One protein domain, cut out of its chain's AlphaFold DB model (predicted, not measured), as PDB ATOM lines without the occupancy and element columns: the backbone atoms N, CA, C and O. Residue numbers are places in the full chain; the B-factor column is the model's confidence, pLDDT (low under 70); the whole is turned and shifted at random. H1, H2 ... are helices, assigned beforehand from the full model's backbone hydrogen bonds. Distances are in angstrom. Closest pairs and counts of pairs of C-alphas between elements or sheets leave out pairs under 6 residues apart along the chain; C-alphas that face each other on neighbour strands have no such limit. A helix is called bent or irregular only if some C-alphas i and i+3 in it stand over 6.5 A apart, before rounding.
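This is residues 5 to 214 of the 215 residues of an uncharacterized protein of Strongyloides papillosus (UniProt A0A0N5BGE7). A long bent helix, H1, reaches out from a loose body of seven shorter helices; its arm H1b makes much of the length, and at the far end H1a turns aside, where residues 5 to 13 stick out. In the body, H2, H3, H5b and H6 form one group, H6 packing on H1b, and H4, H5a, H7 and H8 another, with bent H5 reaching from one into the other. The printed part has 210 residues with eight named helices, H1 to H8 in order, and no named strand: all helix. It is loose, radius of gyration of the C-alphas 22.3 A, spanning 76 by 36 by 34 A.

H1, residues 5 to 57, was assigned by its hydrogen bonds as one helix but is bent, C-alphas 20 and 23 being 9.6 A apart: H1b, 23 to 57, is 49.6 A long, and H1a, 5 to 20, begins at C-alpha 5 (-39.032, -12.893, -26.591). H2 is 63 to 79, H3 83 to 97 and H4 100 to 117, 25.6 A long. H5, 121 to 153, likewise one helix by its hydrogen bonds, is bent, C-alphas 136 and 139 being 6.6 A apart: H5a is 121 to 136, H5b 139 to 153. H6 is 158 to 172, H7 175 to 187. H8, 191 to 204, is irregular, C-alphas 196 and 199 being 7.4 A apart; it ends at C-alpha 204 (-11.090, -34.371, 13.993).

H1b, with residues 38 to 52 alone, touches H6 at a shallow tilt of 29 degrees; closest C-alphas Thr 42 and Asn 163, 5.7 A. H2 and H3 form a hairpin, closest C-alphas Ala 69 and Phe 90, 5.6 A; so do H5b and H6, Met 148 and Gly 161, 5.6 A. H5a touches H7, closest C-alphas Val 132 and Phe 185, 6.0 A. H4 touches H8, closest C-alphas Arg 116 and Ala 196, 6.4 A. Every O i to N i+4 pair is within hydrogen-bond range in H1a, H1b, H2, H3, H4, H5b, H6 and H7, but 10 of 12 in H5a and 6 of 10 in H8.

The C-alphas farthest apart, Thr 19 and Asp 192, are 76.1 A apart. The printed part has no cut, and the links between H1 and H8 are tight. Mean pLDDT of the printed part is 84.4; 18 residues, among them 6 to 18, are under 70.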
ATOM      1  N   GLU A   5     -40.393 -13.025 -26.064       74.94
ATOM      2  CA  GLU A   5     -39.032 -12.893 -26.591       74.94
ATOM      3  C   GLU A   5     -38.206 -14.170 -26.359       74.94
ATOM      4  O   GLU A   5     -37.575 -14.681 -27.284       74.94
ATOM      5  N   GLN A   6     -38.296 -14.766 -25.164       53.41
ATOM      6  CA  GLN A   6     -37.653 -16.048 -24.857       53.41
ATOM      7  C   GLN A   6     -38.201 -17.188 -25.727       53.41
ATOM      8  O   GLN A   6     -37.432 -18.023 -26.202       53.41
ATOM      9  N   TYR A   7     -39.509 -17.199 -26.001       63.47
ATOM     10  CA  TYR A   7     -40.116 -18.143 -26.943       63.47
ATOM     11  C   TYR A   7     -39.570 -17.979 -28.366       63.47
ATOM     12  O   TYR A   7     -39.270 -18.978 -29.023       63.47
ATOM     13  N   GLY A   8     -39.404 -16.738 -28.836       53.47
ATOM     14  CA  GLY A   8     -38.826 -16.441 -30.149       53.47
ATOM     15  C   GLY A   8     -37.397 -16.965 -30.292       53.47
ATOM     16  O   GLY A   8     -37.077 -17.629 -31.279       53.47
ATOM     17  N   VAL A   9     -36.565 -16.753 -29.267       60.78
ATOM     18  CA  VAL A   9     -35.178 -17.245 -29.226       60.78
ATOM     19  C   VAL A   9     -35.123 -18.775 -29.218       60.78
ATOM     20  O   VAL A   9     -34.396 -19.358 -30.021       60.78
ATOM     21  N   VAL A  10     -35.923 -19.441 -28.376       65.25
ATOM     22  CA  VAL A  10     -35.978 -20.917 -28.310       65.25
ATOM     23  C   VAL A  10     -36.426 -21.515 -29.645       65.25
ATOM     24  O   VAL A  10     -35.851 -22.498 -30.112       65.25
ATOM     25  N   THR A  11     -37.415 -20.898 -30.292       60.25
ATOM     26  CA  THR A  11     -37.947 -21.364 -31.581       60.25
ATOM     27  C   THR A  11     -36.916 -21.202 -32.700       60.25
ATOM     28  O   THR A  11     -36.663 -22.150 -33.444       60.25
ATOM     29  N   ALA A  12     -36.267 -20.037 -32.797       59.12
ATOM     30  CA  ALA A  12     -35.225 -19.786 -33.793       59.12
ATOM     31  C   ALA A  12     -34.023 -20.725 -33.607       59.12
ATOM     32  O   ALA A  12     -33.536 -21.314 -34.573       59.12
ATOM     33  N   PHE A  13     -33.590 -20.930 -32.361       68.38
ATOM     34  CA  PHE A  13     -32.517 -21.861 -32.021       68.38
ATOM     35  C   PHE A  13     -32.873 -23.308 -32.396       68.38
ATOM     36  O   PHE A  13     -32.078 -23.989 -33.045       68.38
ATOM     37  N   GLY A  14     -34.093 -23.758 -32.081       62.12
ATOM     38  CA  GLY A  14     -34.586 -25.091 -32.443       62.12
ATOM     39  C   GLY A  14     -34.637 -25.336 -33.955       62.12
ATOM     40  O   GLY A  14     -34.260 -26.415 -34.419       62.12
ATOM     41  N   ILE A  15     -35.029 -24.332 -34.747       65.56
ATOM     42  CA  ILE A  15     -35.036 -24.406 -36.220       65.56
ATOM     43  C   ILE A  15     -33.607 -24.490 -36.774       65.56
ATOM     44  O   ILE A  15     -33.326 -25.312 -37.648       65.56
ATOM     45  N   VAL A  16     -32.678 -23.680 -36.261       67.44
ATOM     46  CA  VAL A  16     -31.275 -23.700 -36.711       67.44
ATOM     47  C   VAL A  16     -30.619 -25.040 -36.387       67.44
ATOM     48  O   VAL A  16     -29.980 -25.634 -37.253       67.44
ATOM     49  N   ILE A  17     -30.814 -25.553 -35.174       64.12
ATOM     50  CA  ILE A  17     -30.268 -26.850 -34.769       64.12
ATOM     51  C   ILE A  17     -30.848 -27.981 -35.616       64.12
ATOM     52  O   ILE A  17     -30.094 -28.797 -36.145       64.12
ATOM     53  N   SER A  18     -32.169 -28.015 -35.804       61.38
ATOM     54  CA  SER A  18     -32.814 -29.103 -36.544       61.38
ATOM     55  C   SER A  18     -32.435 -29.136 -38.025       61.38
ATOM     56  O   SER A  18     -32.189 -30.212 -38.571       61.38
ATOM     57  N   THR A  19     -32.306 -27.971 -38.664       70.19
ATOM     58  CA  THR A  19     -31.916 -27.863 -40.080       70.19
ATOM     59  C   THR A  19     -30.428 -28.114 -40.325       70.19
ATOM     60  O   THR A  19     -30.067 -28.599 -41.396       70.19
ATOM     61  N   LYS A  20     -29.552 -27.808 -39.357       71.00
ATOM     62  CA  LYS A  20     -28.094 -27.973 -39.503       71.00
ATOM     63  C   LYS A  20     -27.576 -29.337 -39.062       71.00
ATOM     64  O   LYS A  20     -26.630 -29.831 -39.667       71.00
ATOM     65  N   LEU A  21     -28.152 -29.926 -38.015       64.19
ATOM     66  CA  LEU A  21     -27.638 -31.161 -37.414       64.19
ATOM     67  C   LEU A  21     -28.334 -32.429 -37.932       64.19
ATOM     68  O   LEU A  21     -27.765 -33.519 -37.839       64.19
ATOM     69  N   GLY A  22     -29.553 -32.306 -38.470       75.75
ATOM     70  CA  GLY A  22     -30.393 -33.448 -38.838       75.75
ATOM     71  C   GLY A  22     -30.786 -34.321 -37.629       75.75
ATOM     72  O   GLY A  22     -30.338 -34.078 -36.508       75.75
ATOM     73  N   PRO A  23     -31.612 -35.367 -37.816       71.88
ATOM     74  CA  PRO A  23     -32.143 -36.170 -36.707       71.88
ATOM     75  C   PRO A  23     -31.059 -36.789 -35.813       71.88
ATOM     76  O   PRO A  23     -31.130 -36.691 -34.592       71.88
ATOM     77  N   THR A  24     -30.007 -37.358 -36.407       73.50
ATOM     78  CA  THR A  24     -28.889 -37.960 -35.663       73.50
ATOM     79  C   THR A  24     -28.098 -36.923 -34.865       73.50
ATOM     80  O   THR A  24     -27.672 -37.202 -33.745       73.50
ATOM     81  N   GLY A  25     -27.889 -35.725 -35.416       68.62
ATOM     82  CA  GLY A  25     -27.182 -34.663 -34.714       68.62
ATOM     83  C   GLY A  25     -28.030 -34.007 -33.617       68.62
ATOM     84  O   GLY A  25     -27.478 -33.643 -32.584       68.62
ATOM     85  N   ILE A  26     -29.359 -33.948 -33.776       70.38
ATOM     86  CA  ILE A  26     -30.286 -33.557 -32.699       70.38
ATOM     87  C   ILE A  26     -30.194 -34.546 -31.534       70.38
ATOM     88  O   ILE A  26     -30.065 -34.110 -30.395       70.38
ATOM     89  N   THR A  27     -30.208 -35.858 -31.796       70.06
ATOM     90  CA  THR A  27     -30.064 -36.873 -30.738       70.06
ATOM     91  C   THR A  27     -28.766 -36.684 -29.956       70.06
ATOM     92  O   THR A  27     -28.809 -36.605 -28.733       70.06
ATOM     93  N   LYS A  28     -27.634 -36.516 -30.652       69.44
ATOM     94  CA  LYS A  28     -26.333 -36.247 -30.014       69.44
ATOM     95  C   LYS A  28     -26.333 -34.944 -29.215       69.44
ATOM     96  O   LYS A  28     -25.783 -34.892 -28.126       69.44
ATOM     97  N   PHE A  29     -26.952 -33.887 -29.739       68.69
ATOM     98  CA  PHE A  29     -27.047 -32.607 -29.040       68.69
ATOM     99  C   PHE A  29     -27.890 -32.709 -27.761       68.69
ATOM    100  O   PHE A  29     -27.493 -32.185 -26.724       68.69
ATOM    101  N   ILE A  30     -29.019 -33.422 -27.806       73.69
ATOM    102  CA  ILE A  30     -29.846 -33.698 -26.623       73.69
ATOM    103  C   ILE A  30     -29.065 -34.525 -25.599       73.69
ATOM    104  O   ILE A  30     -29.152 -34.242 -24.409       73.69
ATOM    105  N   GLU A  31     -28.301 -35.521 -26.041       74.62
ATOM    106  CA  GLU A  31     -27.439 -36.332 -25.175       74.62
ATOM    107  C   GLU A  31     -26.378 -35.474 -24.468       74.62
ATOM    108  O   GLU A  31     -26.236 -35.565 -23.252       74.62
ATOM    109  N   VAL A  32     -25.719 -34.553 -25.185       71.69
ATOM    110  CA  VAL A  32     -24.793 -33.581 -24.575       71.69
ATOM    111  C   VAL A  32     -25.501 -32.701 -23.542       71.69
ATOM    112  O   VAL A  32     -24.999 -32.546 -22.433       71.69
ATOM    113  N   LEU A  33     -26.677 -32.152 -23.864       70.00
ATOM    114  CA  LEU A  33     -27.428 -31.310 -22.925       70.00
ATOM    115  C   LEU A  33     -27.876 -32.067 -21.669       70.00
ATOM    116  O   LEU A  33     -27.872 -31.489 -20.580       70.00
ATOM    117  N   LYS A  34     -28.270 -33.337 -21.814       71.12
ATOM    118  CA  LYS A  34     -28.597 -34.206 -20.678       71.12
ATOM    119  C   LYS A  34     -27.373 -34.406 -19.793       71.12
ATOM    120  O   LYS A  34     -27.431 -34.040 -18.626       71.12
ATOM    121  N   ASN A  35     -26.248 -34.816 -20.379       72.56
ATOM    122  CA  ASN A  35     -25.000 -35.029 -19.646       72.56
ATOM    123  C   ASN A  35     -24.550 -33.774 -18.875       72.56
ATOM    124  O   ASN A  35     -24.183 -33.869 -17.707       72.56
ATOM    125  N   GLU A  36     -24.625 -32.587 -19.489       68.94
ATOM    126  CA  GLU A  36     -24.317 -31.306 -18.828       68.94
ATOM    127  C   GLU A  36     -25.277 -31.000 -17.663       68.94
ATOM    128  O   GLU A  36     -24.864 -30.557 -16.588       68.94
ATOM    129  N   THR A  37     -26.574 -31.259 -17.851       70.06
ATOM    130  CA  THR A  37     -27.596 -31.044 -16.813       70.06
ATOM    131  C   THR A  37     -27.410 -32.001 -15.637       70.06
ATOM    132  O   THR A  37     -27.534 -31.593 -14.476       70.06
ATOM    133  N   ASP A  38     -27.076 -33.255 -15.924       75.31
ATOM    134  CA  ASP A  38     -26.838 -34.284 -14.918       75.31
ATOM    135  C   ASP A  38     -25.577 -33.967 -14.119       75.31
ATOM    136  O   ASP A  38     -25.634 -33.965 -12.892       75.31
ATOM    137  N   GLN A  39     -24.487 -33.554 -14.775       75.62
ATOM    138  CA  GLN A  39     -23.267 -33.090 -14.101       75.62
ATOM    139  C   GLN A  39     -23.512 -31.859 -13.221       75.62
ATOM    140  O   GLN A  39     -23.030 -31.794 -12.086       75.62
ATOM    141  N   LEU A  40     -24.290 -30.882 -13.700       78.19
ATOM    142  CA  LEU A  40     -24.669 -29.720 -12.894       78.19
ATOM    143  C   LEU A  40     -25.474 -30.138 -11.655       78.19
ATOM    144  O   LEU A  40     -25.295 -29.571 -10.572       78.19
ATOM    145  N   THR A  41     -26.357 -31.123 -11.805       84.44
ATOM    146  CA  THR A  41     -27.143 -31.686 -10.703       84.44
ATOM    147  C   THR A  41     -26.242 -32.408  -9.706       84.44
ATOM    148  O   THR A  41     -26.317 -32.118  -8.510       84.44
ATOM    149  N   THR A  42     -25.322 -33.248 -10.186       88.75
ATOM    150  CA  THR A  42     -24.315 -33.925  -9.364       88.75
ATOM    151  C   THR A  42     -23.505 -32.923  -8.552       88.75
ATOM    152  O   THR A  42     -23.408 -33.055  -7.336       88.75
ATOM    153  N   ASN A  43     -22.984 -31.866  -9.179       90.44
ATOM    154  CA  ASN A  43     -22.173 -30.857  -8.493       90.44
ATOM    155  C   ASN A  43     -22.958 -30.124  -7.394       90.44
ATOM    156  O   ASN A  43     -22.430 -29.881  -6.309       90.44
ATOM    157  N   LYS A  44     -24.242 -29.821  -7.623       93.62
ATOM    158  CA  LYS A  44     -25.106 -29.232  -6.585       93.62
ATOM    159  C   LYS A  44     -25.302 -30.170  -5.395       93.62
ATOM    160  O   LYS A  44     -25.309 -29.703  -4.258       93.62
ATOM    161  N   LEU A  45     -25.489 -31.465  -5.643       95.12
ATOM    162  CA  LEU A  45     -25.649 -32.469  -4.591       95.12
ATOM    163  C   LEU A  45     -24.348 -32.669  -3.801       95.12
ATOM    164  O   LEU A  45     -24.372 -32.639  -2.572       95.12
ATOM    165  N   LYS A  46     -23.210 -32.760  -4.497       96.62
ATOM    166  CA  LYS A  46     -21.867 -32.820  -3.903       96.62
ATOM    167  C   LYS A  46     -21.610 -31.648  -2.958       96.62
ATOM    168  O   LYS A  46     -21.263 -31.864  -1.801       96.62
ATOM    169  N   ASN A  47     -21.891 -30.423  -3.404       96.12
ATOM    170  CA  ASN A  47     -21.724 -29.225  -2.577       96.12
ATOM    171  C   ASN A  47     -22.591 -29.252  -1.313       96.12
ATOM    172  O   ASN A  47     -22.137 -28.830  -0.255       96.12
ATOM    173  N   LYS A  48     -23.825 -29.767  -1.386       95.62
ATOM    174  CA  LYS A  48     -24.676 -29.906  -0.192       95.62
ATOM    175  C   LYS A  48     -24.088 -30.883   0.822       95.62
ATOM    176  O   LYS A  48     -24.147 -30.608   2.013       95.62
ATOM    177  N   VAL A  49     -23.528 -32.002   0.362       94.75
ATOM    178  CA  VAL A  49     -22.874 -32.958   1.265       94.75
ATOM    179  C   VAL A  49     -21.605 -32.375   1.872       94.75
ATOM    180  O   VAL A  49     -21.414 -32.525   3.072       94.75
ATOM    181  N   ILE A  50     -20.792 -31.654   1.095       95.88
ATOM    182  CA  ILE A  50     -19.623 -30.927   1.616       95.88
ATOM    183  C   ILE A  50     -20.037 -29.984   2.749       95.88
ATOM    184  O   ILE A  50     -19.447 -30.028   3.822       95.88
ATOM    185  N   VAL A  51     -21.086 -29.179   2.542       95.25
ATOM    186  CA  VAL A  51     -21.608 -28.269   3.575       95.25
ATOM    187  C   VAL A  51     -22.027 -29.041   4.826       95.25
ATOM    188  O   VAL A  51     -21.631 -28.669   5.923       95.25
ATOM    189  N   ILE A  52     -22.763 -30.148   4.681       92.00
ATOM    190  CA  ILE A  52     -23.145 -30.986   5.828       92.00
ATOM    191  C   ILE A  52     -21.905 -31.491   6.570       92.00
ATOM    192  O   ILE A  52     -21.842 -31.362   7.788       92.00
ATOM    193  N   VAL A  53     -20.915 -32.046   5.868       91.69
ATOM    194  CA  VAL A  53     -19.713 -32.587   6.514       91.69
ATOM    195  C   VAL A  53     -18.939 -31.482   7.230       91.69
ATOM    196  O   VAL A  53     -18.672 -31.626   8.420       91.69
ATOM    197  N   ASN A  54     -18.661 -30.368   6.556       91.81
ATOM    198  CA  ASN A  54     -17.843 -29.284   7.100       91.81
ATOM    199  C   ASN A  54     -18.536 -28.530   8.245       91.81
ATOM    200  O   ASN A  54     -17.861 -28.016   9.128       91.81
ATOM    201  N   GLU A  55     -19.869 -28.451   8.259       92.38
ATOM    202  CA  GLU A  55     -20.604 -27.735   9.314       92.38
ATOM    203  C   GLU A  55     -21.040 -28.635  10.477       92.38
ATOM    204  O   GLU A  55     -21.280 -28.137  11.578       92.38
ATOM    205  N   GLN A  56     -21.173 -29.948  10.253       88.06
ATOM    206  CA  GLN A  56     -21.792 -30.855  11.228       88.06
ATOM    207  C   GLN A  56     -20.928 -32.046  11.635       88.06
ATOM    208  O   GLN A  56     -21.177 -32.630  12.684       88.06
ATOM    209  N   ILE A  57     -19.937 -32.446  10.837       86.94
ATOM    210  CA  ILE A  57     -19.204 -33.696  11.073       86.94
ATOM    211  C   ILE A  57     -17.728 -33.428  11.335       86.94
ATOM    212  O   ILE A  57     -17.236 -33.813  12.390       86.94
ATOM    213  N   SER A  58     -17.014 -32.802  10.400       88.50
ATOM    214  CA  SER A  58     -15.556 -32.696  10.442       88.50
ATOM    215  C   SER A  58     -15.051 -31.541   9.582       88.50
ATOM    216  O   SER A  58     -15.440 -31.421   8.425       88.50
ATOM    217  N   LEU A  59     -14.131 -30.746  10.134       87.81
ATOM    218  CA  LEU A  59     -13.307 -29.786   9.382       87.81
ATOM    219  C   LEU A  59     -11.946 -30.370   8.979       87.81
ATOM    220  O   LEU A  59     -11.176 -29.722   8.274       87.81
ATOM    221  N   PHE A  60     -11.636 -31.577   9.450       89.81
ATOM    222  CA  PHE A  60     -10.375 -32.251   9.175       89.81
ATOM    223  C   PHE A  60     -10.314 -32.765   7.736       89.81
ATOM    224  O   PHE A  60      -9.251 -32.746   7.120       89.81
ATOM    225  N   LEU A  61     -11.445 -33.218   7.186       88.00
ATOM    226  CA  LEU A  61     -11.530 -33.731   5.821       88.00
ATOM    227  C   LEU A  61     -11.624 -32.594   4.800       88.00
ATOM    228  O   LEU A  61     -12.400 -31.657   4.955       88.00
ATOM    229  N   LYS A  62     -10.882 -32.717   3.702       94.25
ATOM    230  CA  LYS A  62     -10.974 -31.811   2.555       94.25
ATOM    231  C   LYS A  62     -12.123 -32.226   1.641       94.25
ATOM    232  O   LYS A  62     -12.365 -33.416   1.436       94.25
ATOM    233  N   ASP A  63     -12.742 -31.250   0.984       95.38
ATOM    234  CA  ASP A  63     -13.868 -31.449   0.062       95.38
ATOM    235  C   ASP A  63     -13.635 -32.590  -0.943       95.38
ATOM    236  O   ASP A  63     -14.482 -33.469  -1.106       95.38
ATOM    237  N   TYR A  64     -12.463 -32.636  -1.587       94.06
ATOM    238  CA  TYR A  64     -12.168 -33.680  -2.574       94.06
ATOM    239  C   TYR A  64     -12.080 -35.085  -1.959       94.06
ATOM    240  O   TYR A  64     -12.403 -36.053  -2.642       94.06
ATOM    241  N   GLN A  65     -11.661 -35.210  -0.695       94.44
ATOM    242  CA  GLN A  65     -11.557 -36.493   0.009       94.44
ATOM    243  C   GLN A  65     -12.958 -37.045   0.278       94.44
ATOM    244  O   GLN A  65     -13.234 -38.205  -0.025       94.44
ATOM    245  N   ILE A  66     -13.865 -36.177   0.740       92.81
ATOM    246  CA  ILE A  66     -15.279 -36.493   0.973       92.81
ATOM    247  C   ILE A  66     -15.931 -36.964  -0.331       92.81
ATOM    248  O   ILE A  66     -16.529 -38.039  -0.383       92.81
ATOM    249  N   ILE A  67     -15.783 -36.180  -1.403       95.69
ATOM    250  CA  ILE A  67     -16.392 -36.494  -2.700       95.69
ATOM    251  C   ILE A  67     -15.815 -37.773  -3.300       95.69
ATOM    252  O   ILE A  67     -16.572 -38.594  -3.811       95.69
ATOM    253  N   ASN A  68     -14.498 -37.976  -3.239       94.75
ATOM    254  CA  ASN A  68     -13.876 -39.172  -3.800       94.75
ATOM    255  C   ASN A  68     -14.294 -40.441  -3.042       94.75
ATOM    256  O   ASN A  68     -14.604 -41.460  -3.663       94.75
ATOM    257  N   ALA A  69     -14.360 -40.373  -1.709       92.88
ATOM    258  CA  ALA A  69     -14.814 -41.485  -0.884       92.88
ATOM    259  C   ALA A  69     -16.276 -41.849  -1.189       92.88
ATOM    260  O   ALA A  69     -16.573 -43.016  -1.444       92.88
ATOM    261  N   LEU A  70     -17.171 -40.858  -1.266       94.44
ATOM    262  CA  LEU A  70     -18.587 -41.086  -1.573       94.44
ATOM    263  C   LEU A  70     -18.828 -41.546  -3.014       94.44
ATOM    264  O   LEU A  70     -19.580 -42.496  -3.224       94.44
ATOM    265  N   ASP A  71     -18.165 -40.944  -4.007       95.06
ATOM    266  CA  ASP A  71     -18.258 -41.384  -5.404       95.06
ATOM    267  C   ASP A  71     -17.836 -42.853  -5.547       95.06
ATOM    268  O   ASP A  71     -18.479 -43.614  -6.272       95.06
ATOM    269  N   ASN A  72     -16.769 -43.266  -4.856       95.00
ATOM    270  CA  ASN A  72     -16.330 -44.657  -4.837       95.00
ATOM    271  C   ASN A  72     -17.366 -45.569  -4.159       95.00
ATOM    272  O   ASN A  72     -17.768 -46.577  -4.741       95.00
ATOM    273  N   THR A  73     -17.867 -45.185  -2.982       94.19
ATOM    274  CA  THR A  73     -18.913 -45.925  -2.260       94.19
ATOM    275  C   THR A  73     -20.160 -46.131  -3.112       94.19
ATOM    276  O   THR A  73     -20.620 -47.261  -3.255       94.19
ATOM    277  N   TYR A  74     -20.693 -45.081  -3.736       94.62
ATOM    278  CA  TYR A  74     -21.897 -45.195  -4.558       94.62
ATOM    279  C   TYR A  74     -21.676 -46.049  -5.805       94.62
ATOM    280  O   TYR A  74     -22.559 -46.821  -6.170       94.62
ATOM    281  N   LYS A  75     -20.493 -45.993  -6.429       94.38
ATOM    282  CA  LYS A  75     -20.150 -46.896  -7.541       94.38
ATOM    283  C   LYS A  75     -20.134 -48.360  -7.103       94.38
ATOM    284  O   LYS A  75     -20.655 -49.211  -7.820       94.38
ATOM    285  N   LEU A  76     -19.559 -48.664  -5.940       94.00
ATOM    286  CA  LEU A  76     -19.527 -50.027  -5.401       94.00
ATOM    287  C   LEU A  76     -20.933 -50.522  -5.038       94.00
ATOM    288  O   LEU A  76     -21.318 -51.622  -5.436       94.00
ATOM    289  N   LEU A  77     -21.735 -49.687  -4.373       92.88
ATOM    290  CA  LEU A  77     -23.130 -50.002  -4.048       92.88
ATOM    291  C   LEU A  77     -23.963 -50.244  -5.313       92.88
ATOM    292  O   LEU A  77     -24.665 -51.250  -5.400       92.88
ATOM    293  N   TYR A  78     -23.821 -49.393  -6.333       92.06
ATOM    294  CA  TYR A  78     -24.466 -49.582  -7.634       92.06
ATOM    295  C   TYR A  78     -24.017 -50.883  -8.318       92.06
ATOM    296  O   TYR A  78     -24.798 -51.578  -8.972       92.06
ATOM    297  N   ASN A  79     -22.758 -51.278  -8.137       91.62
ATOM    298  CA  ASN A  79     -22.247 -52.539  -8.662       91.62
ATOM    299  C   ASN A  79     -22.716 -53.778  -7.891       91.62
ATOM    300  O   ASN A  79     -22.544 -54.885  -8.401       91.62
ATOM    301  N   GLY A  80     -23.396 -53.606  -6.754       90.44
ATOM    302  CA  GLY A  80     -23.875 -54.702  -5.917       90.44
ATOM    303  C   GLY A  80     -22.782 -55.295  -5.029       90.44
ATOM    304  O   GLY A  80     -22.913 -56.436  -4.589       90.44
ATOM    305  N   THR A  81     -21.704 -54.546  -4.781       92.50
ATOM    306  CA  THR A  81     -20.669 -54.925  -3.819       92.50
ATOM    307  C   THR A  81     -21.285 -55.068  -2.424       92.50
ATOM    308  O   THR A  81     -22.193 -54.322  -2.047       92.50
ATOM    309  N   ASN A  82     -20.819 -56.058  -1.661       91.62
ATOM    310  CA  ASN A  82     -21.311 -56.288  -0.308       91.62
ATOM    311  C   ASN A  82     -20.906 -55.130   0.633       91.62
ATOM    312  O   ASN A  82     -19.929 -54.432   0.372       91.62
ATOM    313  N   LEU A  83     -21.662 -54.905   1.713       88.31
ATOM    314  CA  LEU A  83     -21.451 -53.729   2.565       88.31
ATOM    315  C   LEU A  83     -20.113 -53.733   3.321       88.31
ATOM    316  O   LEU A  83     -19.580 -52.656   3.567       88.31
ATOM    317  N   GLU A  84     -19.566 -54.900   3.662       88.25
ATOM    318  CA  GLU A  84     -18.272 -55.002   4.354       88.25
ATOM    319  C   GLU A  84     -17.127 -54.561   3.430       88.25
ATOM    320  O   GLU A  84     -16.265 -53.779   3.828       88.25
ATOM    321  N   ASP A  85     -17.168 -54.968   2.159       91.44
ATOM    322  CA  ASP A  85     -16.207 -54.523   1.142       91.44
ATOM    323  C   ASP A  85     -16.351 -53.020   0.845       91.44
ATOM    324  O   ASP A  85     -15.359 -52.328   0.601       91.44
ATOM    325  N   VAL A  86     -17.583 -52.495   0.861       89.31
ATOM    326  CA  VAL A  86     -17.849 -51.055   0.700       89.31
ATOM    327  C   VAL A  86     -17.275 -50.264   1.877       89.31
ATOM    328  O   VAL A  86     -16.636 -49.237   1.651       89.31
ATOM    329  N   GLU A  87     -17.465 -50.741   3.111       85.12
ATOM    330  CA  GLU A  87     -16.896 -50.155   4.333       85.12
ATOM    331  C   GLU A  87     -15.364 -50.119   4.251       85.12
ATOM    332  O   GLU A  87     -14.755 -49.055   4.400       85.12
ATOM    333  N   ALA A  88     -14.742 -51.258   3.933       86.31
ATOM    334  CA  ALA A  88     -13.293 -51.361   3.795       86.31
ATOM    335  C   ALA A  88     -12.756 -50.434   2.693       86.31
ATOM    336  O   ALA A  88     -11.759 -49.741   2.894       86.31
ATOM    337  N   SER A  89     -13.436 -50.366   1.544       90.31
ATOM    338  CA  SER A  89     -13.025 -49.498   0.438       90.31
ATOM    339  C   SER A  89     -13.206 -48.012   0.747       90.31
ATOM    340  O   SER A  89     -12.401 -47.198   0.297       90.31
ATOM    341  N   PHE A  90     -14.219 -47.636   1.531       87.00
ATOM    342  CA  PHE A  90     -14.390 -46.260   1.997       87.00
ATOM    343  C   PHE A  90     -13.237 -45.837   2.916       87.00
ATOM    344  O   PHE A  90     -12.626 -44.790   2.690       87.00
ATOM    345  N   ALA A  91     -12.887 -46.672   3.900       83.12
ATOM    346  CA  ALA A  91     -11.768 -46.416   4.809       83.12
ATOM    347  C   ALA A  91     -10.416 -46.366   4.069       83.12
ATOM    348  O   ALA A  91      -9.601 -45.469   4.300       83.12
ATOM    349  N   ASP A  92     -10.195 -47.284   3.124       86.31
ATOM    350  CA  ASP A  92      -9.005 -47.299   2.267       86.31
ATOM    351  C   ASP A  92      -8.921 -46.041   1.385       86.31
ATOM    352  O   ASP A  92      -7.864 -45.415   1.295       86.31
ATOM    353  N   CYS A  93     -10.041 -45.609   0.794       87.81
ATOM    354  CA  CYS A  93     -10.100 -44.401  -0.030       87.81
ATOM    355  C   CYS A  93      -9.744 -43.143   0.773       87.81
ATOM    356  O   CYS A  93      -8.933 -42.335   0.317       87.81
ATOM    357  N   LEU A  94     -10.298 -42.995   1.982       83.81
ATOM    358  CA  LEU A  94      -9.980 -41.864   2.854       83.81
ATOM    359  C   LEU A  94      -8.513 -41.877   3.285       83.81
ATOM    360  O   LEU A  94      -7.823 -40.878   3.085       83.81
ATOM    361  N   SER A  95      -8.014 -43.003   3.798       80.50
ATOM    362  CA  SER A  95      -6.637 -43.095   4.305       80.50
ATOM    363  C   SER A  95      -5.578 -42.822   3.234       80.50
ATOM    364  O   SER A  95      -4.600 -42.131   3.501       80.50
ATOM    365  N   LYS A  96      -5.797 -43.279   1.994       90.12
ATOM    366  CA  LYS A  96      -4.912 -42.986   0.851       90.12
ATOM    367  C   LYS A  96      -5.000 -41.547   0.356       90.12
ATOM    368  O   LYS A  96      -4.154 -41.127  -0.431       90.12
ATOM    369  N   SER A  97      -6.040 -40.816   0.750       89.94
ATOM    370  CA  SER A  97      -6.274 -39.442   0.308       89.94
ATOM    371  C   SER A  97      -5.723 -38.384   1.263       89.94
ATOM    372  O   SER A  97      -5.699 -37.210   0.876       89.94
ATOM    373  N   PHE A  98      -5.313 -38.783   2.473       88.69
ATOM    374  CA  PHE A  98      -4.719 -37.900   3.473       88.69
ATOM    375  C   PHE A  98      -3.367 -37.360   3.009       88.69
ATOM    376  O   PHE A  98      -2.575 -38.073   2.390       88.69
ATOM    377  N   ASP A  99      -3.125 -36.083   3.293       92.19
ATOM    378  CA  ASP A  99      -1.799 -35.491   3.141       92.19
ATOM    379  C   ASP A  99      -0.889 -35.820   4.337       92.19
ATOM    380  O   ASP A  99      -1.282 -36.527   5.267       92.19
ATOM    381  N   GLU A 100       0.354 -35.342   4.280       91.94
ATOM    382  CA  GLU A 100       1.363 -35.603   5.311       91.94
ATOM    383  C   GLU A 100       0.924 -35.088   6.692       91.94
ATOM    384  O   GLU A 100       1.013 -35.837   7.665       91.94
ATOM    385  N   ASP A 101       0.366 -33.875   6.761       92.19
ATOM    386  CA  ASP A 101      -0.089 -33.254   8.012       92.19
ATOM    387  C   ASP A 101      -1.274 -34.027   8.624       92.19
ATOM    388  O   ASP A 101      -1.317 -34.298   9.826       92.19
ATOM    389  N   GLN A 102      -2.238 -34.434   7.794       88.50
ATOM    390  CA  GLN A 102      -3.382 -35.245   8.208       88.50
ATOM    391  C   GLN A 102      -2.948 -36.635   8.689       88.50
ATOM    392  O   GLN A 102      -3.452 -37.123   9.704       88.50
ATOM    393  N   LEU A 103      -2.010 -37.283   7.992       87.06
ATOM    394  CA  LEU A 103      -1.462 -38.576   8.412       87.06
ATOM    395  C   LEU A 103      -0.734 -38.462   9.750       87.06
ATOM    396  O   LEU A 103      -0.944 -39.306  10.624       87.06
ATOM    397  N   GLU A 104       0.088 -37.428   9.931       87.75
ATOM    398  CA  GLU A 104       0.760 -37.159  11.202       87.75
ATOM    399  C   GLU A 104      -0.255 -36.985  12.336       87.75
ATOM    400  O   GLU A 104      -0.144 -37.658  13.365       87.75
ATOM    401  N   ALA A 105      -1.296 -36.174  12.127       86.75
ATOM    402  CA  ALA A 105      -2.357 -35.970  13.109       86.75
ATOM    403  C   ALA A 105      -3.052 -37.289  13.494       86.75
ATOM    404  O   ALA A 105      -3.192 -37.592  14.682       86.75
ATOM    405  N   VAL A 106      -3.438 -38.118  12.514       84.56
ATOM    406  CA  VAL A 106      -4.087 -39.421  12.762       84.56
ATOM    407  C   VAL A 106      -3.156 -40.382  13.507       84.56
ATOM    408  O   VAL A 106      -3.599 -41.090  14.415       84.56
ATOM    409  N   MET A 107      -1.861 -40.402  13.178       84.19
ATOM    410  CA  MET A 107      -0.877 -41.218  13.899       84.19
ATOM    411  C   MET A 107      -0.722 -40.763  15.352       84.19
ATOM    412  O   MET A 107      -0.737 -41.597  16.259       84.19
ATOM    413  N   ILE A 108      -0.618 -39.453  15.588       85.50
ATOM    414  CA  ILE A 108      -0.546 -38.878  16.937       85.50
ATOM    415  C   ILE A 108      -1.799 -39.248  17.733       85.50
ATOM    416  O   ILE A 108      -1.686 -39.684  18.878       85.50
ATOM    417  N   PHE A 109      -2.980 -39.134  17.128       83.19
ATOM    418  CA  PHE A 109      -4.239 -39.539  17.748       83.19
ATOM    419  C   PHE A 109      -4.244 -41.022  18.135       83.19
ATOM    420  O   PHE A 109      -4.546 -41.360  19.281       83.19
ATOM    421  N   GLY A 110      -3.826 -41.908  17.227       82.12
ATOM    422  CA  GLY A 110      -3.715 -43.340  17.508       82.12
ATOM    423  C   GLY A 110      -2.748 -43.650  18.657       82.12
ATOM    424  O   GLY A 110      -3.073 -44.434  19.548       82.12
ATOM    425  N   ILE A 111      -1.589 -42.985  18.703       82.44
ATOM    426  CA  ILE A 111      -0.636 -43.106  19.819       82.44
ATOM    427  C   ILE A 111      -1.286 -42.652  21.130       82.44
ATOM    428  O   ILE A 111      -1.161 -43.338  22.146       82.44
ATOM    429  N   LYS A 112      -2.018 -41.532  21.124       82.56
ATOM    430  CA  LYS A 112      -2.723 -41.038  22.314       82.56
ATOM    431  C   LYS A 112      -3.777 -42.042  22.794       82.56
ATOM    432  O   LYS A 112      -3.796 -42.335  23.992       82.56
ATOM    433  N   ILE A 113      -4.561 -42.645  21.896       81.06
ATOM    434  CA  ILE A 113      -5.496 -43.732  22.243       81.06
ATOM    435  C   ILE A 113      -4.755 -44.898  22.904       81.06
ATOM    436  O   ILE A 113      -5.145 -45.308  23.994       81.06
ATOM    437  N   LEU A 114      -3.672 -45.398  22.298       81.00
ATOM    438  CA  LEU A 114      -2.880 -46.501  22.864       81.00
ATOM    439  C   LEU A 114      -2.355 -46.168  24.264       81.00
ATOM    440  O   LEU A 114      -2.416 -46.984  25.179       81.00
ATOM    441  N   THR A 115      -1.854 -44.951  24.469       81.88
ATOM    442  CA  THR A 115      -1.330 -44.556  25.785       81.88
ATOM    443  C   THR A 115      -2.417 -44.438  26.853       81.88
ATOM    444  O   THR A 115      -2.146 -44.712  28.019       81.88
ATOM    445  N   ARG A 116      -3.636 -44.040  26.472       82.50
ATOM    446  CA  ARG A 116      -4.738 -43.757  27.402       82.50
ATOM    447  C   ARG A 116      -5.626 -44.966  27.681       82.50
ATOM    448  O   ARG A 116      -6.084 -45.119  28.807       82.50
ATOM    449  N   LEU A 117      -5.848 -45.820  26.683       80.31
ATOM    450  CA  LEU A 117      -6.689 -47.019  26.781       80.31
ATOM    451  C   LEU A 117      -5.875 -48.318  26.937       80.31
ATOM    452  O   LEU A 117      -6.452 -49.388  27.119       80.31
ATOM    453  N   GLY A 118      -4.540 -48.240  26.901       83.50
ATOM    454  CA  GLY A 118      -3.634 -49.381  27.042       83.50
ATOM    455  C   GLY A 118      -3.234 -50.024  25.709       83.50
ATOM    456  O   GLY A 118      -3.595 -49.554  24.631       83.50
ATOM    457  N   LEU A 119      -2.470 -51.122  25.784       77.38
ATOM    458  CA  LEU A 119      -1.897 -51.803  24.608       77.38
ATOM    459  C   LEU A 119      -2.958 -52.267  23.594       77.38
ATOM    460  O   LEU A 119      -2.710 -52.187  22.396       77.38
ATOM    461  N   ASP A 120      -4.144 -52.656  24.071       82.50
ATOM    462  CA  ASP A 120      -5.287 -53.064  23.237       82.50
ATOM    463  C   ASP A 120      -6.235 -51.888  22.918       82.50
ATOM    464  O   ASP A 120      -7.330 -52.061  22.380       82.50
ATOM    465  N   GLY A 121      -5.834 -50.665  23.271       79.56
ATOM    466  CA  GLY A 121      -6.674 -49.474  23.241       79.56
ATOM    467  C   GLY A 121      -7.234 -49.145  21.861       79.56
ATOM    468  O   GLY A 121      -8.387 -48.736  21.754       79.56
ATOM    469  N   MET A 122      -6.449 -49.365  20.800       78.62
ATOM    470  CA  MET A 122      -6.895 -49.134  19.422       78.62
ATOM    471  C   MET A 122      -7.950 -50.140  18.976       78.62
ATOM    472  O   MET A 122      -8.952 -49.734  18.391       78.62
ATOM    473  N   ASP A 123      -7.778 -51.421  19.294       77.81
ATOM    474  CA  ASP A 123      -8.760 -52.451  18.947       77.81
ATOM    475  C   ASP A 123     -10.072 -52.221  19.701       77.81
ATOM    476  O   ASP A 123     -11.154 -52.293  19.113       77.81
ATOM    477  N   ILE A 124      -9.988 -51.855  20.986       81.81
ATOM    478  CA  ILE A 124     -11.151 -51.469  21.794       81.81
ATOM    479  C   ILE A 124     -11.835 -50.245  21.184       81.81
ATOM    480  O   ILE A 124     -13.051 -50.262  20.988       81.81
ATOM    481  N   PHE A 125     -11.078 -49.196  20.858       82.00
ATOM    482  CA  PHE A 125     -11.612 -47.973  20.267       82.00
ATOM    483  C   PHE A 125     -12.313 -48.249  18.933       82.00
ATOM    484  O   PHE A 125     -13.469 -47.861  18.761       82.00
ATOM    485  N   ILE A 126     -11.665 -48.970  18.013       79.12
ATOM    486  CA  ILE A 126     -12.234 -49.336  16.708       79.12
ATOM    487  C   ILE A 126     -13.487 -50.191  16.905       79.12
ATOM    488  O   ILE A 126     -14.535 -49.880  16.340       79.12
ATOM    489  N   SER A 127     -13.423 -51.226  17.746       80.69
ATOM    490  CA  SER A 127     -14.562 -52.110  18.007       80.69
ATOM    491  C   SER A 127     -15.758 -51.349  18.581       80.69
ATOM    492  O   SER A 127     -16.887 -51.567  18.144       80.69
ATOM    493  N   LYS A 128     -15.531 -50.451  19.548       84.62
ATOM    494  CA  LYS A 128     -16.579 -49.604  20.131       84.62
ATOM    495  C   LYS A 128     -17.165 -48.659  19.072       84.62
ATOM    496  O   LYS A 128     -18.381 -48.627  18.891       84.62
ATOM    497  N   THR A 129     -16.308 -47.973  18.312       79.69
ATOM    498  CA  THR A 129     -16.706 -47.064  17.221       79.69
ATOM    499  C   THR A 129     -17.598 -47.769  16.201       79.69
ATOM    500  O   THR A 129     -18.713 -47.322  15.925       79.69
ATOM    501  N   LEU A 130     -17.149 -48.912  15.678       75.75
ATOM    502  CA  LEU A 130     -17.909 -49.702  14.710       75.75
ATOM    503  C   LEU A 130     -19.201 -50.259  15.319       75.75
ATOM    504  O   LEU A 130     -20.226 -50.294  14.639       75.75
ATOM    505  N   GLY A 131     -19.185 -50.633  16.600       79.94
ATOM    506  CA  GLY A 131     -20.371 -51.073  17.335       79.94
ATOM    507  C   GLY A 131     -21.493 -50.030  17.374       79.94
ATOM    508  O   GLY A 131     -22.664 -50.404  17.345       79.94
ATOM    509  N   VAL A 132     -21.155 -48.736  17.373       80.44
ATOM    510  CA  VAL A 132     -22.127 -47.628  17.325       80.44
ATOM    511  C   VAL A 132     -22.514 -47.263  15.902       80.44
ATOM    512  O   VAL A 132     -23.695 -47.081  15.600       80.44
ATOM    513  N   LEU A 133     -21.527 -47.138  15.014       74.31
ATOM    514  CA  LEU A 133     -21.780 -46.661  13.657       74.31
ATOM    515  C   LEU A 133     -22.563 -47.683  12.838       74.31
ATOM    516  O   LEU A 133     -23.451 -47.287  12.084       74.31
ATOM    517  N   ARG A 134     -22.310 -48.987  13.005       79.62
ATOM    518  CA  ARG A 134     -22.982 -50.026  12.211       79.62
ATOM    519  C   ARG A 134     -24.507 -49.983  12.360       79.62
ATOM    520  O   ARG A 134     -25.168 -49.811  11.339       79.62
ATOM    521  N   PRO A 135     -25.105 -50.029  13.566       84.00
ATOM    522  CA  PRO A 135     -26.563 -49.960  13.714       84.00
ATOM    523  C   PRO A 135     -27.213 -48.674  13.184       84.00
ATOM    524  O   PRO A 135     -28.410 -48.678  12.903       84.00
ATOM    525  N   ILE A 136     -26.459 -47.577  13.068       78.06
ATOM    526  CA  ILE A 136     -26.977 -46.276  12.622       78.06
ATOM    527  C   ILE A 136     -26.827 -46.117  11.105       78.06
ATOM    528  O   ILE A 136     -27.785 -45.759  10.419       78.06
ATOM    529  N   ILE A 137     -25.635 -46.398  10.578       78.75
ATOM    530  CA  ILE A 137     -25.249 -46.143   9.186       78.75
ATOM    531  C   ILE A 137     -25.607 -47.321   8.273       78.75
ATOM    532  O   ILE A 137     -26.037 -47.101   7.142       78.75
ATOM    533  N   PHE A 138     -25.491 -48.575   8.726       83.06
ATOM    534  CA  PHE A 138     -25.688 -49.740   7.847       83.06
ATOM    535  C   PHE A 138     -27.124 -49.875   7.339       83.06
ATOM    536  O   PHE A 138     -27.283 -50.049   6.132       83.06
ATOM    537  N   PRO A 139     -28.179 -49.706   8.167       86.94
ATOM    538  CA  PRO A 139     -29.550 -49.737   7.658       86.94
ATOM    539  C   PRO A 139     -29.808 -48.676   6.586       86.94
ATOM    540  O   PRO A 139     -30.696 -48.824   5.747       86.94
ATOM    541  N   TYR A 140     -29.056 -47.578   6.627       86.12
ATOM    542  CA  TYR A 140     -29.123 -46.536   5.624       86.12
ATOM    543  C   TYR A 140     -28.348 -46.913   4.351       86.12
ATOM    544  O   TYR A 140     -28.908 -46.799   3.260       86.12
ATOM    545  N   MET A 141     -27.128 -47.444   4.469       84.56
ATOM    546  CA  MET A 141     -26.373 -47.956   3.317       84.56
ATOM    547  C   MET A 141     -27.110 -49.087   2.595       84.56
ATOM    548  O   MET A 141     -27.131 -49.098   1.367       84.56
ATOM    549  N   ASP A 142     -27.783 -49.980   3.324       88.44
ATOM    550  CA  ASP A 142     -28.643 -51.010   2.731       88.44
ATOM    551  C   ASP A 142     -29.786 -50.395   1.916       88.44
ATOM    552  O   ASP A 142     -30.020 -50.812   0.784       88.44
ATOM    553  N   LYS A 143     -30.443 -49.339   2.417       90.81
ATOM    554  CA  LYS A 143     -31.480 -48.629   1.647       90.81
ATOM    555  C   LYS A 143     -30.932 -48.009   0.365       90.81
ATOM    556  O   LYS A 143     -31.613 -48.069  -0.659       90.81
ATOM    557  N   ILE A 144     -29.737 -47.409   0.401       90.25
ATOM    558  CA  ILE A 144     -29.086 -46.900  -0.817       90.25
ATOM    559  C   ILE A 144     -28.808 -48.056  -1.776       90.25
ATOM    560  O   ILE A 144     -29.142 -47.963  -2.953       90.25
ATOM    561  N   LYS A 145     -28.216 -49.147  -1.277       90.00
ATOM    562  CA  LYS A 145     -27.863 -50.332  -2.063       90.00
ATOM    563  C   LYS A 145     -29.081 -50.905  -2.781       90.00
ATOM    564  O   LYS A 145     -29.050 -51.079  -3.996       90.00
ATOM    565  N   ASP A 146     -30.166 -51.137  -2.046       92.31
ATOM    566  CA  ASP A 146     -31.418 -51.668  -2.584       92.31
ATOM    567  C   ASP A 146     -31.993 -50.728  -3.645       92.31
ATOM    568  O   ASP A 146     -32.412 -51.160  -4.721       92.31
ATOM    569  N   ARG A 147     -31.952 -49.417  -3.387       91.88
ATOM    570  CA  ARG A 147     -32.417 -48.409  -4.337       91.88
ATOM    571  C   ARG A 147     -31.581 -48.387  -5.618       91.88
ATOM    572  O   ARG A 147     -32.153 -48.402  -6.707       91.88
ATOM    573  N   MET A 148     -30.256 -48.389  -5.502       90.69
ATOM    574  CA  MET A 148     -29.341 -48.419  -6.647       90.69
ATOM    575  C   MET A 148     -29.480 -49.711  -7.453       90.69
ATOM    576  O   MET A 148     -29.420 -49.678  -8.680       90.69
ATOM    577  N   PHE A 149     -29.730 -50.842  -6.791       89.44
ATOM    578  CA  PHE A 149     -29.992 -52.112  -7.464       89.44
ATOM    579  C   PHE A 149     -31.271 -52.061  -8.311       89.44
ATOM    580  O   PHE A 149     -31.282 -52.537  -9.447       89.44
ATOM    581  N   GLU A 150     -32.336 -51.434  -7.804       90.19
ATOM    582  CA  GLU A 150     -33.569 -51.220  -8.570       90.19
ATOM    583  C   GLU A 150     -33.383 -50.259  -9.755       90.19
ATOM    584  O   GLU A 150     -33.975 -50.486 -10.810       90.19
ATOM    585  N   MET A 151     -32.551 -49.221  -9.620       89.06
ATOM    586  CA  MET A 151     -32.195 -48.326 -10.735       89.06
ATOM    587  C   MET A 151     -31.399 -49.069 -11.811       89.06
ATOM    588  O   MET A 151     -31.740 -49.039 -12.992       89.06
ATOM    589  N   LYS A 152     -30.403 -49.860 -11.401       88.62
ATOM    590  CA  LYS A 152     -29.612 -50.687 -12.317       88.62
ATOM    591  C   LYS A 152     -30.471 -51.659 -13.125       88.62
ATOM    592  O   LYS A 152     -30.260 -51.806 -14.325       88.62
ATOM    593  N   LYS A 153     -31.475 -52.296 -12.509       89.19
ATOM    594  CA  LYS A 153     -32.424 -53.178 -13.222       89.19
ATOM    595  C   LYS A 153     -33.219 -52.462 -14.316       89.19
ATOM    596  O   LYS A 153     -33.672 -53.116 -15.252       89.19
ATOM    597  N   LYS A 154     -33.412 -51.149 -14.195       88.31
ATOM    598  CA  LYS A 154     -34.111 -50.320 -15.185       88.31
ATOM    599  C   LYS A 154     -33.195 -49.823 -16.308       88.31
ATOM    600  O   LYS A 154     -33.691 -49.175 -17.222       88.31
ATOM    601  N   ASN A 155     -31.913 -50.209 -16.292       81.19
ATOM    602  CA  ASN A 155     -30.850 -49.675 -17.149       81.19
ATOM    603  C   ASN A 155     -30.644 -48.158 -16.983       81.19
ATOM    604  O   ASN A 155     -30.241 -47.494 -17.937       81.19
ATOM    605  N   ASP A 156     -30.909 -47.628 -15.785       81.06
ATOM    606  CA  ASP A 156     -30.559 -46.251 -15.429       81.06
ATOM    607  C   ASP A 156     -29.027 -46.105 -15.418       81.06
ATOM    608  O   ASP A 156     -28.309 -47.049 -15.060       81.06
ATOM    609  N   ASP A 157     -28.512 -44.937 -15.801       87.31
ATOM    610  CA  ASP A 157     -27.065 -44.711 -15.887       87.31
ATOM    611  C   ASP A 157     -26.393 -44.719 -14.499       87.31
ATOM    612  O   ASP A 157     -26.999 -44.408 -13.469       87.31
ATOM    613  N   VAL A 158     -25.097 -45.047 -14.456       86.69
ATOM    614  CA  VAL A 158     -24.309 -45.020 -13.212       86.69
ATOM    615  C   VAL A 158     -24.322 -43.622 -12.587       86.69
ATOM    616  O   VAL A 158     -24.372 -43.509 -11.361       86.69
ATOM    617  N   LEU A 159     -24.308 -42.551 -13.392       88.00
ATOM    618  CA  LEU A 159     -24.373 -41.176 -12.894       88.00
ATOM    619  C   LEU A 159     -25.708 -40.881 -12.199       88.00
ATOM    620  O   LEU A 159     -25.718 -40.221 -11.160       88.00
ATOM    621  N   GLU A 160     -26.819 -41.401 -12.721       88.81
ATOM    622  CA  GLU A 160     -28.130 -41.294 -12.070       88.81
ATOM    623  C   GLU A 160     -28.134 -42.040 -10.732       88.81
ATOM    624  O   GLU A 160     -28.594 -41.497  -9.725       88.81
ATOM    625  N   GLY A 161     -27.536 -43.236 -10.685       90.25
ATOM    626  CA  GLY A 161     -27.334 -43.981  -9.440       90.25
ATOM    627  C   GLY A 161     -26.521 -43.196  -8.405       90.25
ATOM    628  O   GLY A 161     -26.905 -43.123  -7.239       90.25
ATOM    629  N   ILE A 162     -25.431 -42.549  -8.828       92.12
ATOM    630  CA  ILE A 162     -24.608 -41.685  -7.966       92.12
ATOM    631  C   ILE A 162     -25.420 -40.485  -7.455       92.12
ATOM    632  O   ILE A 162     -25.380 -40.186  -6.260       92.12
ATOM    633  N   ASN A 163     -26.183 -39.817  -8.325       92.81
ATOM    634  CA  ASN A 163     -27.048 -38.697  -7.941       92.81
ATOM    635  C   ASN A 163     -28.086 -39.111  -6.889       92.81
ATOM    636  O   ASN A 163     -28.290 -38.387  -5.910       92.81
ATOM    637  N   GLU A 164     -28.694 -40.288  -7.043       92.62
ATOM    638  CA  GLU A 164     -29.612 -40.837  -6.044       92.62
ATOM    639  C   GLU A 164     -28.892 -41.115  -4.715       92.62
ATOM    640  O   GLU A 164     -29.397 -40.740  -3.655       92.62
ATOM    641  N   GLY A 165     -27.680 -41.680  -4.756       93.44
ATOM    642  CA  GLY A 165     -26.843 -41.901  -3.570       93.44
ATOM    643  C   GLY A 165     -26.611 -40.623  -2.761       93.44
ATOM    644  O   GLY A 165     -26.871 -40.593  -1.552       93.44
ATOM    645  N   TYR A 166     -26.212 -39.538  -3.432       95.31
ATOM    646  CA  TYR A 166     -26.050 -38.231  -2.790       95.31
ATOM    647  C   TYR A 166     -27.371 -37.676  -2.247       95.31
ATOM    648  O   TYR A 166     -27.417 -37.189  -1.117       95.31
ATOM    649  N   SER A 167     -28.453 -37.748  -3.027       94.75
ATOM    650  CA  SER A 167     -29.781 -37.264  -2.623       94.75
ATOM    651  C   SER A 167     -30.273 -37.955  -1.348       94.75
ATOM    652  O   SER A 167     -30.691 -37.305  -0.380       94.75
ATOM    653  N   MET A 168     -30.143 -39.281  -1.301       94.12
ATOM    654  CA  MET A 168     -30.464 -40.058  -0.113       94.12
ATOM    655  C   MET A 168     -29.556 -39.668   1.057       94.12
ATOM    656  O   MET A 168     -30.031 -39.645   2.190       94.12
ATOM    657  N   THR A 169     -28.275 -39.369   0.808       92.19
ATOM    658  CA  THR A 169     -27.298 -39.086   1.882       92.19
ATOM    659  C   THR A 169     -27.606 -37.764   2.546       92.19
ATOM    660  O   THR A 169     -27.648 -37.692   3.768       92.19
ATOM    661  N   ILE A 170     -27.955 -36.751   1.755       92.75
ATOM    662  CA  ILE A 170     -28.451 -35.462   2.252       92.75
ATOM    663  C   ILE A 170     -29.722 -35.652   3.090       92.75
ATOM    664  O   ILE A 170     -29.887 -35.002   4.116       92.75
ATOM    665  N   THR A 171     -30.617 -36.545   2.661       92.25
ATOM    666  CA  THR A 171     -31.876 -36.818   3.376       92.25
ATOM    667  C   THR A 171     -31.644 -37.541   4.705       92.25
ATOM    668  O   THR A 171     -32.419 -37.372   5.643       92.25
ATOM    669  N   PHE A 172     -30.594 -38.356   4.794       90.31
ATOM    670  CA  PHE A 172     -30.252 -39.112   5.996       90.31
ATOM    671  C   PHE A 172     -29.388 -38.334   6.985       90.31
ATOM    672  O   PHE A 172     -29.615 -38.438   8.187       90.31
ATOM    673  N   ALA A 173     -28.413 -37.563   6.502       89.06
ATOM    674  CA  ALA A 173     -27.459 -36.815   7.314       89.06
ATOM    675  C   ALA A 173     -28.089 -35.538   7.903       89.06
ATOM    676  O   ALA A 173     -27.596 -34.426   7.712       89.06
ATOM    677  N   THR A 174     -29.218 -35.698   8.596       89.25
ATOM    678  CA  THR A 174     -29.884 -34.611   9.312       89.25
ATOM    679  C   THR A 174     -29.159 -34.317  10.628       89.25
ATOM    680  O   THR A 174     -28.509 -35.213  11.187       89.25
ATOM    681  N   PRO A 175     -29.309 -33.100  11.182       88.94
ATOM    682  CA  PRO A 175     -28.738 -32.765  12.481       88.94
ATOM    683  C   PRO A 175     -29.140 -33.746  13.585       88.94
ATOM    684  O   PRO A 175     -28.322 -34.058  14.445       88.94
ATOM    685  N   GLU A 176     -30.369 -34.270  13.570       88.31
ATOM    686  CA  GLU A 176     -30.859 -35.231  14.564       88.31
ATOM    687  C   GLU A 176     -30.138 -36.578  14.466       88.31
ATOM    688  O   GLU A 176     -29.748 -37.141  15.490       88.31
ATOM    689  N   VAL A 177     -29.935 -37.092  13.248       86.56
ATOM    690  CA  VAL A 177     -29.223 -38.359  13.023       86.56
ATOM    691  C   VAL A 177     -27.755 -38.226  13.423       86.56
ATOM    692  O   VAL A 177     -27.237 -39.097  14.119       86.56
ATOM    693  N   ILE A 178     -27.110 -37.117  13.051       88.31
ATOM    694  CA  ILE A 178     -25.714 -36.826  13.408       88.31
ATOM    695  C   ILE A 178     -25.569 -36.661  14.925       88.31
ATOM    696  O   ILE A 178     -24.709 -37.298  15.531       88.31
ATOM    697  N   THR A 179     -26.460 -35.889  15.562       89.81
ATOM    698  CA  THR A 179     -26.489 -35.731  17.027       89.81
ATOM    699  C   THR A 179     -26.607 -37.093  17.702       89.81
ATOM    700  O   THR A 179     -25.830 -37.410  18.596       89.81
ATOM    701  N   ARG A 180     -27.550 -37.931  17.252       87.38
ATOM    702  CA  ARG A 180     -27.738 -39.275  17.801       87.38
ATOM    703  C   ARG A 180     -26.478 -40.124  17.651       87.38
ATOM    704  O   ARG A 180     -26.104 -40.780  18.615       87.38
ATOM    705  N   ALA A 181     -25.828 -40.106  16.489       86.62
ATOM    706  CA  ALA A 181     -24.598 -40.858  16.263       86.62
ATOM    707  C   ALA A 181     -23.487 -40.443  17.234       86.62
ATOM    708  O   ALA A 181     -22.900 -41.307  17.882       86.62
ATOM    709  N   PHE A 182     -23.256 -39.139  17.411       88.00
ATOM    710  CA  PHE A 182     -22.264 -38.651  18.369       88.00
ATOM    711  C   PHE A 182     -22.632 -38.958  19.824       88.00
ATOM    712  O   PHE A 182     -21.760 -39.325  20.605       88.00
ATOM    713  N   CYS A 183     -23.909 -38.879  20.196       89.88
ATOM    714  CA  CYS A 183     -24.330 -39.198  21.558       89.88
ATOM    715  C   CYS A 183     -24.217 -40.689  21.884       89.88
ATOM    716  O   CYS A 183     -23.772 -41.041  22.974       89.88
ATOM    717  N   GLU A 184     -24.583 -41.577  20.958       89.94
ATOM    718  CA  GLU A 184     -24.357 -43.017  21.129       89.94
ATOM    719  C   GLU A 184     -22.856 -43.337  21.157       89.94
ATOM    720  O   GLU A 184     -22.421 -44.166  21.951       89.94
ATOM    721  N   PHE A 185     -22.053 -42.620  20.364       87.00
ATOM    722  CA  PHE A 185     -20.597 -42.749  20.371       87.00
ATOM    723  C   PHE A 185     -19.972 -42.301  21.693       87.00
ATOM    724  O   PHE A 185     -19.040 -42.928  22.172       87.00
ATOM    725  N   MET A 186     -20.492 -41.256  22.329       89.00
ATOM    726  CA  MET A 186     -20.028 -40.849  23.656       89.00
ATOM    727  C   MET A 186     -20.371 -41.908  24.718       89.00
ATOM    728  O   MET A 186     -19.534 -42.260  25.544       89.00
ATOM    729  N   LYS A 187     -21.593 -42.455  24.677       89.94
ATOM    730  CA  LYS A 187     -22.134 -43.374  25.701       89.94
ATOM    731  C   LYS A 187     -21.424 -44.725  25.798       89.94
ATOM    732  O   LYS A 187     -21.573 -45.409  26.808       89.94
ATOM    733  N   ILE A 188     -20.695 -45.140  24.766       89.19
ATOM    734  CA  ILE A 188     -19.937 -46.404  24.773       89.19
ATOM    735  C   ILE A 188     -18.614 -46.320  25.539       89.19
ATOM    736  O   ILE A 188     -18.006 -47.360  25.821       89.19
ATOM    737  N   PHE A 189     -18.160 -45.115  25.876       86.94
ATOM    738  CA  PHE A 189     -16.982 -44.892  26.704       86.94
ATOM    739  C   PHE A 189     -17.400 -44.632  28.152       86.94
ATOM    740  O   PHE A 189     -18.451 -44.046  28.417       86.94
ATOM    741  N   THR A 190     -16.586 -45.080  29.105       88.38
ATOM    742  CA  THR A 190     -16.726 -44.599  30.487       88.38
ATOM    743  C   THR A 190     -16.384 -43.110  30.551       88.38
ATOM    744  O   THR A 190     -15.760 -42.574  29.639       88.38
ATOM    745  N   GLU A 191     -16.762 -42.428  31.632       88.81
ATOM    746  CA  GLU A 191     -16.419 -41.013  31.815       88.81
ATOM    747  C   GLU A 191     -14.899 -40.775  31.735       88.81
ATOM    748  O   GLU A 191     -14.458 -39.857  31.046       88.81
ATOM    749  N   ASP A 192     -14.096 -41.647  32.351       86.50
ATOM    750  CA  ASP A 192     -12.632 -41.571  32.298       86.50
ATOM    751  C   ASP A 192     -12.088 -41.813  30.883       86.50
ATOM    752  O   ASP A 192     -11.242 -41.054  30.410       86.50
ATOM    753  N   GLU A 193     -12.586 -42.839  30.181       86.69
ATOM    754  CA  GLU A 193     -12.194 -43.129  28.795       86.69
ATOM    755  C   GLU A 193     -12.559 -41.968  27.862       86.69
ATOM    756  O   GLU A 193     -11.746 -41.560  27.032       86.69
ATOM    757  N   TRP A 194     -13.764 -41.414  28.017       89.06
ATOM    758  CA  TRP A 194     -14.261 -40.296  27.223       89.06
ATOM    759  C   TRP A 194     -13.434 -39.036  27.458       89.06
ATOM    760  O   TRP A 194     -12.919 -38.459  26.505       89.06
ATOM    761  N   ASN A 195     -13.242 -38.644  28.720       87.00
ATOM    762  CA  ASN A 195     -12.416 -37.493  29.086       87.00
ATOM    763  C   ASN A 195     -10.980 -37.646  28.579       87.00
ATOM    764  O   ASN A 195     -10.336 -36.658  28.222       87.00
ATOM    765  N   ALA A 196     -10.487 -38.885  28.524       83.38
ATOM    766  CA  ALA A 196      -9.187 -39.180  27.970       83.38
ATOM    767  C   ALA A 196      -9.159 -38.960  26.453       83.38
ATOM    768  O   ALA A 196      -8.208 -38.358  25.994       83.38
ATOM    769  N   ILE A 197     -10.138 -39.387  25.652       83.88
ATOM    770  CA  ILE A 197     -10.067 -39.276  24.174       83.88
ATOM    771  C   ILE A 197     -10.645 -37.972  23.604       83.88
ATOM    772  O   ILE A 197     -10.241 -37.546  22.523       83.88
ATOM    773  N   TYR A 198     -11.573 -37.339  24.319       86.94
ATOM    774  CA  TYR A 198     -12.380 -36.216  23.842       86.94
ATOM    775  C   TYR A 198     -11.570 -35.042  23.279       86.94
ATOM    776  O   TYR A 198     -11.909 -34.608  22.179       86.94
ATOM    777  N   PRO A 199     -10.502 -34.547  23.944       84.94
ATOM    778  CA  PRO A 199      -9.771 -33.385  23.445       84.94
ATOM    779  C   PRO A 199      -9.198 -33.589  22.045       84.94
ATOM    780  O   PRO A 199      -9.221 -32.663  21.250       84.94
ATOM    781  N   ASP A 200      -8.721 -34.798  21.738       82.44
ATOM    782  CA  ASP A 200      -8.204 -35.081  20.401       82.44
ATOM    783  C   ASP A 200      -9.335 -35.424  19.435       82.44
ATOM    784  O   ASP A 200      -9.274 -35.067  18.268       82.44
ATOM    785  N   TYR A 201     -10.387 -36.102  19.901       80.38
ATOM    786  CA  TYR A 201     -11.527 -36.435  19.050       80.38
ATOM    787  C   TYR A 201     -12.215 -35.176  18.495       80.38
ATOM    788  O   TYR A 201     -12.648 -35.170  17.343       80.38
ATOM    789  N   ASP A 202     -12.259 -34.100  19.284       85.56
ATOM    790  CA  ASP A 202     -12.785 -32.796  18.875       85.56
ATOM    791  C   ASP A 202     -11.897 -32.055  17.852       85.56
ATOM    792  O   ASP A 202     -12.380 -31.197  17.118       85.56
ATOM    793  N   GLU A 203     -10.615 -32.424  17.719       82.12
ATOM    794  CA  GLU A 203      -9.750 -31.906  16.643       82.12
ATOM    795  C   GLU A 203     -10.146 -32.479  15.271       82.12
ATOM    796  O   GLU A 203     -10.002 -31.806  14.247       82.12
ATOM    797  N   PHE A 204     -10.676 -33.707  15.235       81.06
ATOM    798  CA  PHE A 204     -11.090 -34.371  13.993       81.06
ATOM    799  C   PHE A 204     -12.571 -34.170  13.679       81.06
ATOM    800  O   PHE A 204     -12.947 -34.090  12.505       81.06
ATOM    801  N   PHE A 205     -13.420 -34.104  14.704       85.06
ATOM    802  CA  PHE A 205     -14.870 -34.086  14.561       85.06
ATOM    803  C   PHE A 205     -15.498 -32.950  15.351       85.06
ATOM    804  O   PHE A 205     -15.075 -32.635  16.452       85.06
ATOM    805  N   LEU A 206     -16.593 -32.396  14.837       85.25
ATOM    806  CA  LEU A 206     -17.318 -31.285  15.459       85.25
ATOM    807  C   LEU A 206     -18.195 -31.731  16.645       85.25
ATOM    808  O   LEU A 206     -19.339 -31.294  16.787       85.25
ATOM    809  N   ILE A 207     -17.690 -32.625  17.495       83.50
ATOM    810  CA  ILE A 207     -18.465 -33.272  18.558       83.50
ATOM    811  C   ILE A 207     -18.928 -32.285  19.637       83.50
ATOM    812  O   ILE A 207     -20.018 -32.451  20.199       83.50
ATOM    813  N   ASN A 208     -18.188 -31.194  19.859       86.38
ATOM    814  CA  ASN A 208     -18.590 -30.124  20.780       86.38
ATOM    815  C   ASN A 208     -19.944 -29.494  20.438       86.38
ATOM    816  O   ASN A 208     -20.669 -29.050  21.335       86.38
ATOM    817  N   ASN A 209     -20.343 -29.519  19.163       85.81
ATOM    818  CA  ASN A 209     -21.645 -29.012  18.723       85.81
ATOM    819  C   ASN A 209     -22.824 -29.857  19.246       85.81
ATOM    820  O   ASN A 209     -23.984 -29.431  19.161       85.81
ATOM    821  N   TYR A 210     -22.543 -31.044  19.791       85.19
ATOM    822  CA  TYR A 210     -23.539 -32.056  20.130       85.19
ATOM    823  C   TYR A 210     -23.476 -32.529  21.578       85.19
ATOM    824  O   TYR A 210     -24.505 -32.949  22.097       85.19
ATOM    825  N   ILE A 211     -22.332 -32.410  22.256       80.56
ATOM    826  CA  ILE A 211     -22.125 -32.991  23.593       80.56
ATOM    827  C   ILE A 211     -23.181 -32.562  24.630       80.56
ATOM    828  O   ILE A 211     -23.692 -33.379  25.390       80.56
ATOM    829  N   HIS A 212     -23.614 -31.300  24.595       85.38
ATOM    830  CA  HIS A 212     -24.638 -30.754  25.494       85.38
ATOM    831  C   HIS A 212     -26.066 -31.255  25.196       85.38
ATOM    832  O   HIS A 212     -26.979 -31.030  25.990       85.38
ATOM    833  N   LYS A 213     -26.271 -31.913  24.049       86.12
ATOM    834  CA  LYS A 213     -27.549 -32.487  23.602       86.12
ATOM    835  C   LYS A 213     -27.675 -33.976  23.935       86.12
ATOM    836  O   LYS A 213     -28.717 -34.557  23.655       86.12
ATOM    837  N   CYS A 214     -26.637 -34.590  24.504       81.88
ATOM    838  CA  CYS A 214     -26.584 -36.030  24.763       81.88
ATOM    839  C   CYS A 214     -27.217 -36.475  26.092       81.88
ATOM    840  O   CYS A 214     -27.125 -37.660  26.425       81.88
TER     841      CYS A 214